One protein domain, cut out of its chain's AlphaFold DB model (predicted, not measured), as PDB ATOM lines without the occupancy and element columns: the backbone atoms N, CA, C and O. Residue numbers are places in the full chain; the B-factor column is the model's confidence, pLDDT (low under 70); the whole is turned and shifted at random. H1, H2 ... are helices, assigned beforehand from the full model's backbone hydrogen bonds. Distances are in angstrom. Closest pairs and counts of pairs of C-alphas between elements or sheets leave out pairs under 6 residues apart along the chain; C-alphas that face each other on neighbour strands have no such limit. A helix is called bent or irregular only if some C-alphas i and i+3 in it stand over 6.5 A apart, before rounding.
ATOM      1  N   SER A 172     195.429 126.882 195.193       86.12
ATOM      2  CA  SER A 172     194.643 126.244 196.250       86.12
ATOM      3  C   SER A 172     193.549 127.162 196.802       86.12
ATOM      4  O   SER A 172     192.483 126.678 197.186       86.12
ATOM      5  N   VAL A 173     193.763 128.481 196.762       88.00
ATOM      6  CA  VAL A 173     192.785 129.496 197.181       88.00
ATOM      7  C   VAL A 173     191.562 129.475 196.267       88.00
ATOM      8  O   VAL A 173     190.429 129.449 196.751       88.00
ATOM      9  N   LEU A 174     191.773 129.432 194.948       88.44
ATOM     10  CA  LEU A 174     190.687 129.350 193.972       88.44
ATOM     11  C   LEU A 174     189.956 128.007 194.071       88.44
ATOM     12  O   LEU A 174     188.728 127.983 194.115       88.44
ATOM     13  N   LEU A 175     190.695 126.899 194.155       89.94
ATOM     14  CA  LEU A 175     190.108 125.561 194.271       89.94
ATOM     15  C   LEU A 175     189.269 125.417 195.545       89.94
ATOM     16  O   LEU A 175     188.164 124.879 195.507       89.94
ATOM     17  N   ARG A 176     189.749 125.961 196.668       87.94
ATOM     18  CA  ARG A 176     188.996 126.003 197.922       87.94
ATOM     19  C   ARG A 176     187.757 126.893 197.814       87.94
ATOM     20  O   ARG A 176     186.712 126.504 198.324       87.94
ATOM     21  N   CYS A 177     187.856 128.045 197.148       88.56
ATOM     22  CA  CYS A 177     186.717 128.936 196.912       88.56
ATOM     23  C   CYS A 177     185.613 128.236 196.116       88.56
ATOM     24  O   CYS A 177     184.446 128.303 196.491       88.56
ATOM     25  N   ILE A 178     185.984 127.543 195.036       90.75
ATOM     26  CA  ILE A 178     185.047 126.797 194.191       90.75
ATOM     27  C   ILE A 178     184.387 125.677 194.993       90.75
ATOM     28  O   ILE A 178     183.167 125.567 194.967       90.75
ATOM     29  N   GLN A 179     185.169 124.908 195.755       88.94
ATOM     30  CA  GLN A 179     184.634 123.843 196.605       88.94
ATOM     31  C   GLN A 179     183.603 124.383 197.602       88.94
ATOM     32  O   GLN A 179     182.521 123.827 197.742       88.94
ATOM     33  N   MET A 180     183.915 125.492 198.274       85.38
ATOM     34  CA  MET A 180     182.994 126.075 199.247       85.38
ATOM     35  C   MET A 180     181.728 126.634 198.598       85.38
ATOM     36  O   MET A 180     180.676 126.563 199.218       85.38
ATOM     37  N   LEU A 181     181.808 127.154 197.369       88.38
ATOM     38  CA  LEU A 181     180.636 127.581 196.598       88.38
ATOM     39  C   LEU A 181     179.780 126.397 196.131       88.38
ATOM     40  O   LEU A 181     178.560 126.516 196.088       88.38
ATOM     41  N   GLU A 182     180.397 125.268 195.786       88.38
ATOM     42  CA  GLU A 182     179.688 124.044 195.398       88.38
ATOM     43  C   GLU A 182     178.949 123.405 196.584       88.38
ATOM     44  O   GLU A 182     177.854 122.872 196.418       88.38
ATOM     45  N   ASP A 183     179.517 123.520 197.786       84.44
ATOM     46  CA  ASP A 183     178.910 123.042 199.030       84.44
ATOM     47  C   ASP A 183     177.791 123.972 199.556       84.44
ATOM     48  O   ASP A 183     177.088 123.609 200.504       84.44
ATOM     49  N   CYS A 184     177.617 125.166 198.974       84.00
ATOM     50  CA  CYS A 184     176.564 126.099 199.374       84.00
ATOM     51  C   CYS A 184     175.185 125.640 198.886       84.00
ATOM     52  O   CYS A 184     175.011 125.131 197.779       84.00
ATOM     53  N   ASP A 185     174.176 125.855 199.729       81.38
ATOM     54  CA  ASP A 185     172.796 125.491 199.434       81.38
ATOM     55  C   ASP A 185     172.185 126.454 198.398       81.38
ATOM     56  O   ASP A 185     171.984 127.637 198.694       81.38
ATOM     57  N   PRO A 186     171.813 125.977 197.197       79.44
ATOM     58  CA  PRO A 186     171.244 126.829 196.156       79.44
ATOM     59  C   PRO A 186     169.849 127.371 196.507       79.44
ATOM     60  O   PRO A 186     169.337 128.232 195.790       79.44
ATOM     61  N   THR A 187     169.204 126.863 197.565       81.19
ATOM     62  CA  THR A 187     167.876 127.320 198.003       81.19
ATOM     63  C   THR A 187     167.921 128.545 198.921       81.19
ATOM     64  O   THR A 187     166.899 129.211 199.083       81.19
ATOM     65  N   GLY A 188     169.096 128.893 199.466       72.31
ATOM     66  CA  GLY A 188     169.302 130.094 200.286       72.31
ATOM     67  C   GLY A 188     168.650 130.052 201.674       72.31
ATOM     68  O   GLY A 188     168.554 131.089 202.331       72.31
ATOM     69  N   GLU A 189     168.186 128.883 202.131       74.75
ATOM     70  CA  GLU A 189     167.606 128.722 203.472       74.75
ATOM     71  C   GLU A 189     168.677 128.675 204.573       74.75
ATOM     72  O   GLU A 189     168.397 128.995 205.732       74.75
ATOM     73  N   THR A 190     169.917 128.322 204.216       77.31
ATOM     74  CA  THR A 190     171.072 128.355 205.117       77.31
ATOM     75  C   THR A 190     172.007 129.516 204.761       77.31
ATOM     76  O   THR A 190     172.301 129.724 203.587       77.31
ATOM     77  N   PRO A 191     172.455 130.317 205.748       77.56
ATOM     78  CA  PRO A 191     173.410 131.388 205.492       77.56
ATOM     79  C   PRO A 191     174.792 130.819 205.153       77.56
ATOM     80  O   PRO A 191     175.234 129.849 205.775       77.56
ATOM     81  N   ASP A 192     175.480 131.465 204.212       81.56
ATOM     82  CA  ASP A 192     176.801 131.041 203.750       81.56
ATOM     83  C   ASP A 192     177.839 131.019 204.891       81.56
ATOM     84  O   ASP A 192     177.793 131.854 205.808       81.56
ATOM     85  N   PRO A 193     178.824 130.101 204.845       83.25
ATOM     86  CA  PRO A 193     179.908 130.067 205.817       83.25
ATOM     87  C   PRO A 193     180.675 131.403 205.853       83.25
ATOM     88  O   PRO A 193     181.082 131.902 204.806       83.25
ATOM     89  N   PRO A 194     180.989 131.967 207.036       79.25
ATOM     90  CA  PRO A 194     181.696 133.250 207.136       79.25
ATOM     91  C   PRO A 194     183.126 133.203 206.564       79.25
ATOM     92  O   PRO A 194     183.693 134.234 206.213       79.25
ATOM     93  N   GLU A 195     183.708 132.006 206.454       84.88
ATOM     94  CA  GLU A 195     185.009 131.760 205.824       84.88
ATOM     95  C   GLU A 195     184.960 131.947 204.293       84.88
ATOM     96  O   GLU A 195     185.972 132.314 203.691       84.88
ATOM     97  N   LEU A 196     183.785 131.785 203.665       84.31
ATOM     98  CA  LEU A 196     183.603 131.933 202.218       84.31
ATOM     99  C   LEU A 196     183.975 133.342 201.754       84.31
ATOM    100  O   LEU A 196     184.735 133.491 200.804       84.31
ATOM    101  N   ALA A 197     183.527 134.371 202.479       85.69
ATOM    102  CA  ALA A 197     183.820 135.765 202.150       85.69
ATOM    103  C   ALA A 197     185.327 136.083 202.201       85.69
ATOM    104  O   ALA A 197     185.834 136.863 201.393       85.69
ATOM    105  N   ALA A 198     186.062 135.470 203.134       86.19
ATOM    106  CA  ALA A 198     187.505 135.662 203.251       86.19
ATOM    107  C   ALA A 198     188.257 135.012 202.078       86.19
ATOM    108  O   ALA A 198     189.168 135.619 201.513       86.19
ATOM    109  N   ILE A 199     187.855 133.801 201.690       86.12
ATOM    110  CA  ILE A 199     188.476 133.045 200.597       86.12
ATOM    111  C   ILE A 199     188.097 133.624 199.229       86.12
ATOM    112  O   ILE A 199     188.953 133.733 198.354       86.12
ATOM    113  N   GLU A 200     186.860 134.088 199.059       88.50
ATOM    114  CA  GLU A 200     186.418 134.817 197.869       88.50
ATOM    115  C   GLU A 200     187.230 136.103 197.690       88.50
ATOM    116  O   GLU A 200     187.735 136.383 196.601       88.50
ATOM    117  N   GLN A 201     187.413 136.872 198.767       88.56
ATOM    118  CA  GLN A 201     188.226 138.083 198.724       88.56
ATOM    119  C   GLN A 201     189.698 137.770 198.419       88.56
ATOM    120  O   GLN A 201     190.323 138.498 197.644       88.56
ATOM    121  N   ALA A 202     190.242 136.680 198.967       85.44
ATOM    122  CA  ALA A 202     191.592 136.221 198.656       85.44
ATOM    123  C   ALA A 202     191.728 135.835 197.171       85.44
ATOM    124  O   ALA A 202     192.627 136.340 196.500       85.44
ATOM    125  N   SER A 203     190.793 135.054 196.621       88.62
ATOM    126  CA  SER A 203     190.763 134.701 195.193       88.62
ATOM    127  C   SER A 203     190.656 135.944 194.298       88.62
ATOM    128  O   SER A 203     191.413 136.100 193.340       88.62
ATOM    129  N   ARG A 204     189.794 136.905 194.656       89.69
ATOM    130  CA  ARG A 204     189.677 138.190 193.943       89.69
ATOM    131  C   ARG A 204     190.971 138.994 193.975       89.69
ATOM    132  O   ARG A 204     191.350 139.587 192.966       89.69
ATOM    133  N   SER A 205     191.663 139.002 195.113       86.81
ATOM    134  CA  SER A 205     192.928 139.725 195.273       86.81
ATOM    135  C   SER A 205     194.077 139.143 194.439       86.81
ATOM    136  O   SER A 205     195.027 139.861 194.134       86.81
ATOM    137  N   GLN A 206     193.969 137.886 193.993       87.75
ATOM    138  CA  GLN A 206     194.946 137.266 193.093       87.75
ATOM    139  C   GLN A 206     194.795 137.721 191.633       87.75
ATOM    140  O   GLN A 206     195.755 137.626 190.868       87.75
ATOM    141  N   GLY A 207     193.643 138.274 191.234       88.75
ATOM    142  CA  GLY A 207     193.397 138.745 189.863       88.75
ATOM    143  C   GLY A 207     194.455 139.732 189.334       88.75
ATOM    144  O   GLY A 207     195.031 139.489 188.272       88.75
ATOM    145  N   PRO A 208     194.783 140.820 190.060       90.62
ATOM    146  CA  PRO A 208     195.851 141.745 189.673       90.62
ATOM    147  C   PRO A 208     197.233 141.091 189.526       90.62
ATOM    148  O   PRO A 208     197.979 141.451 188.616       90.62
ATOM    149  N   LEU A 209     197.565 140.114 190.380       87.88
ATOM    150  CA  LEU A 209     198.833 139.377 190.311       87.88
ATOM    151  C   LEU A 209     198.895 138.502 189.053       87.88
ATOM    152  O   LEU A 209     199.910 138.490 188.357       87.88
ATOM    153  N   ILE A 210     197.792 137.823 188.722       89.69
ATOM    154  CA  ILE A 210     197.658 137.029 187.494       89.69
ATOM    155  C   ILE A 210     197.813 137.929 186.264       89.69
ATOM    156  O   ILE A 210     198.596 137.616 185.372       89.69
ATOM    157  N   ASN A 211     197.143 139.084 186.241       90.75
ATOM    158  CA  ASN A 211     197.253 140.042 185.138       90.75
ATOM    159  C   ASN A 211     198.691 140.553 184.957       90.75
ATOM    160  O   ASN A 211     199.185 140.625 183.832       90.75
ATOM    161  N   ALA A 212     199.389 140.861 186.054       85.88
ATOM    162  CA  ALA A 212     200.796 141.252 186.007       85.88
ATOM    163  C   ALA A 212     201.691 140.112 185.487       85.88
ATOM    164  O   ALA A 212     202.607 140.351 184.696       85.88
ATOM    165  N   ARG A 213     201.408 138.862 185.881       86.75
ATOM    166  CA  ARG A 213     202.147 137.687 185.406       86.75
ATOM    167  C   ARG A 213     201.937 137.441 183.912       86.75
ATOM    168  O   ARG A 213     202.912 137.147 183.225       86.75
ATOM    169  N   LEU A 214     200.714 137.611 183.413       91.94
ATOM    170  CA  LEU A 214     200.399 137.525 181.984       91.94
ATOM    171  C   LEU A 214     201.147 138.597 181.184       91.94
ATOM    172  O   LEU A 214     201.846 138.261 180.234       91.94
ATOM    173  N   ALA A 215     201.121 139.856 181.630       90.69
ATOM    174  CA  ALA A 215     201.848 140.940 180.963       90.69
ATOM    175  C   ALA A 215     203.373 140.700 180.911       90.69
ATOM    176  O   ALA A 215     204.042 141.029 179.926       90.69
ATOM    177  N   ALA A 216     203.940 140.101 181.962       86.38
ATOM    178  CA  ALA A 216     205.347 139.714 181.975       86.38
ATOM    179  C   ALA A 216     205.650 138.602 180.955       86.38
ATOM    180  O   ALA A 216     206.663 138.678 180.259       86.38
ATOM    181  N   ILE A 217     204.773 137.600 180.839       91.88
ATOM    182  CA  ILE A 217     204.889 136.538 179.829       91.88
ATOM    183  C   ILE A 217     204.804 137.133 178.420       91.88
ATOM    184  O   ILE A 217     205.659 136.836 177.593       91.88
ATOM    185  N   ASP A 218     203.856 138.036 178.165       94.38
ATOM    186  CA  ASP A 218     203.729 138.712 176.867       94.38
ATOM    187  C   ASP A 218     205.010 139.472 176.498       94.38
ATOM    188  O   ASP A 218     205.482 139.419 175.362       94.38
ATOM    189  N   THR A 219     205.633 140.129 177.479       93.69
ATOM    190  CA  THR A 219     206.916 140.819 177.283       93.69
ATOM    191  C   THR A 219     208.029 139.840 176.892       93.69
ATOM    192  O   THR A 219     208.811 140.125 175.985       93.69
ATOM    193  N   GLN A 220     208.087 138.667 177.529       93.94
ATOM    194  CA  GLN A 220     209.054 137.618 177.186       93.94
ATOM    195  C   GLN A 220     208.802 137.033 175.792       93.94
ATOM    196  O   GLN A 220     209.754 136.818 175.042       93.94
ATOM    197  N   ILE A 221     207.538 136.814 175.416       93.62
ATOM    198  CA  ILE A 221     207.157 136.335 174.080       93.62
ATOM    199  C   ILE A 221     207.606 137.333 173.008       93.62
ATOM    200  O   ILE A 221     208.179 136.931 171.993       93.62
ATOM    201  N   ASN A 222     207.399 138.629 173.245       94.25
ATOM    202  CA  ASN A 222     207.844 139.679 172.331       94.25
ATOM    203  C   ASN A 222     209.373 139.684 172.180       94.25
ATOM    204  O   ASN A 222     209.870 139.723 171.057       94.25
ATOM    205  N   ALA A 223     210.116 139.563 173.284       93.31
ATOM    206  CA  ALA A 223     211.578 139.498 173.255       93.31
ATOM    207  C   ALA A 223     212.096 138.263 172.494       93.31
ATOM    208  O   ALA A 223     213.015 138.365 171.686       93.31
ATOM    209  N   LEU A 224     211.488 137.091 172.702       93.25
ATOM    210  CA  LEU A 224     211.845 135.878 171.957       93.25
ATOM    211  C   LEU A 224     211.533 136.007 170.462       93.25
ATOM    212  O   LEU A 224     212.311 135.546 169.629       93.25
ATOM    213  N   SER A 225     210.423 136.662 170.123       95.25
ATOM    214  CA  SER A 225     210.040 136.923 168.731       95.25
ATOM    215  C   SER A 225     211.042 137.843 168.032       95.25
ATOM    216  O   SER A 225     211.375 137.615 166.872       95.25
ATOM    217  N   GLU A 226     211.577 138.842 168.736       96.12
ATOM    218  CA  GLU A 226     212.639 139.711 168.217       96.12
ATOM    219  C   GLU A 226     213.919 138.923 167.904       96.12
ATOM    220  O   GLU A 226     214.501 139.079 166.829       96.12
ATOM    221  N   VAL A 227     214.319 138.015 168.800       96.81
ATOM    222  CA  VAL A 227     215.468 137.125 168.570       96.81
ATOM    223  C   VAL A 227     215.228 136.207 167.367       96.81
ATOM    224  O   VAL A 227     216.121 136.058 166.533       96.81
ATOM    225  N   ASP A 228     214.032 135.625 167.226       95.50
ATOM    226  CA  ASP A 228     213.686 134.790 166.066       95.50
ATOM    227  C   ASP A 228     213.763 135.586 164.750       95.50
ATOM    228  O   ASP A 228     214.334 135.110 163.765       95.50
ATOM    229  N   MET A 229     213.266 136.828 164.737       96.38
ATOM    230  CA  MET A 229     213.383 137.720 163.577       96.38
ATOM    231  C   MET A 229     214.846 138.020 163.232       96.38
ATOM    232  O   MET A 229     215.221 137.936 162.062       96.38
ATOM    233  N   ALA A 230     215.680 138.313 164.232       96.81
ATOM    234  CA  ALA A 230     217.101 138.589 164.029       96.81
ATOM    235  C   ALA A 230     217.851 137.378 163.452       96.81
ATOM    236  O   ALA A 230     218.664 137.523 162.541       96.81
ATOM    237  N   ILE A 231     217.550 136.167 163.932       97.06
ATOM    238  CA  ILE A 231     218.145 134.935 163.401       97.06
ATOM    239  C   ILE A 231     217.766 134.748 161.928       97.06
ATOM    240  O   ILE A 231     218.635 134.465 161.102       97.06
ATOM    241  N   ARG A 232     216.486 134.928 161.581       97.00
ATOM    242  CA  ARG A 232     216.022 134.813 160.188       97.00
ATOM    243  C   ARG A 232     216.706 135.822 159.272       97.00
ATOM    244  O   ARG A 232     217.065 135.459 158.154       97.00
ATOM    245  N   ASP A 233     216.912 137.047 159.745       97.25
ATOM    246  CA  ASP A 233     217.600 138.096 158.990       97.25
ATOM    247  C   ASP A 233     219.076 137.747 158.741       97.25
ATOM    248  O   ASP A 233     219.546 137.787 157.604       97.25
ATOM    249  N   VAL A 234     219.795 137.287 159.771       97.56
ATOM    250  CA  VAL A 234     221.197 136.846 159.641       97.56
ATOM    251  C   VAL A 234     221.335 135.677 158.666       97.56
ATOM    252  O   VAL A 234     222.255 135.662 157.847       97.56
TER     253      VAL A 234
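This is residues 172 to 234 of the 319 residues of an uncharacterized protein of Angiostrongylus cantonensis (UniProt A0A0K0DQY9). Start at Ser 172 and you meet a short helix, H1, that packs at a slant on the first arm of one long, gently bent helix, H2, while the rest of H2, residues 207 to 234, sticks out as a bare arm and makes the length. Between the two helices the chain swings out in a loop, whose residues 185 to 191 stand free at the other end. The printed part has 63 residues, with two named helices, H1 then H2, and no named strand; the class is all helix. It is extended, with a radius of gyration of the C-alphas of 20.7 A and spans of 69 by 17 by 16 A.

Look first at H1, residues 172 to 182, and then at H2, residues 194 to 234. By its hydrogen bonds H2 was assigned as one helix, but it is bent: C-alphas 205 and 208 are 6.6 A apart. Its arms, H2a, residues 194 to 205, and H2b, residues 208 to 234, stand at a shallow tilt of 27 degrees. H1 and H2a touch, and their closest C-alphas, those of Leu 174 and Ser 203, are 5.5 A apart. They run opposite ways at a steep tilt of 48 degrees. H1 and H2b are apart. Every O i to N i+4 pair is within hydrogen-bond range in H1 and H2b, and 7 of 8 are in H2a.

Find C-alpha 172 at (194.643, 126.244, 196.250); from there H1 runs 15.1 A to C-alpha 182. H2a begins at C-alpha 194, at (181.696, 133.250, 207.136), and runs 17.6 A to C-alpha 205. H2b runs 39.6 A from C-alpha 208 to C-alpha 234 at (221.197, 136.846, 159.641).

The two C-alphas farthest apart, those of Glu 189 and Val 234, are 69.7 A apart. The link from H1 to H2, 11 residues, is long. The printed part has no cut, and no printed residue is under 70 in pLDDT.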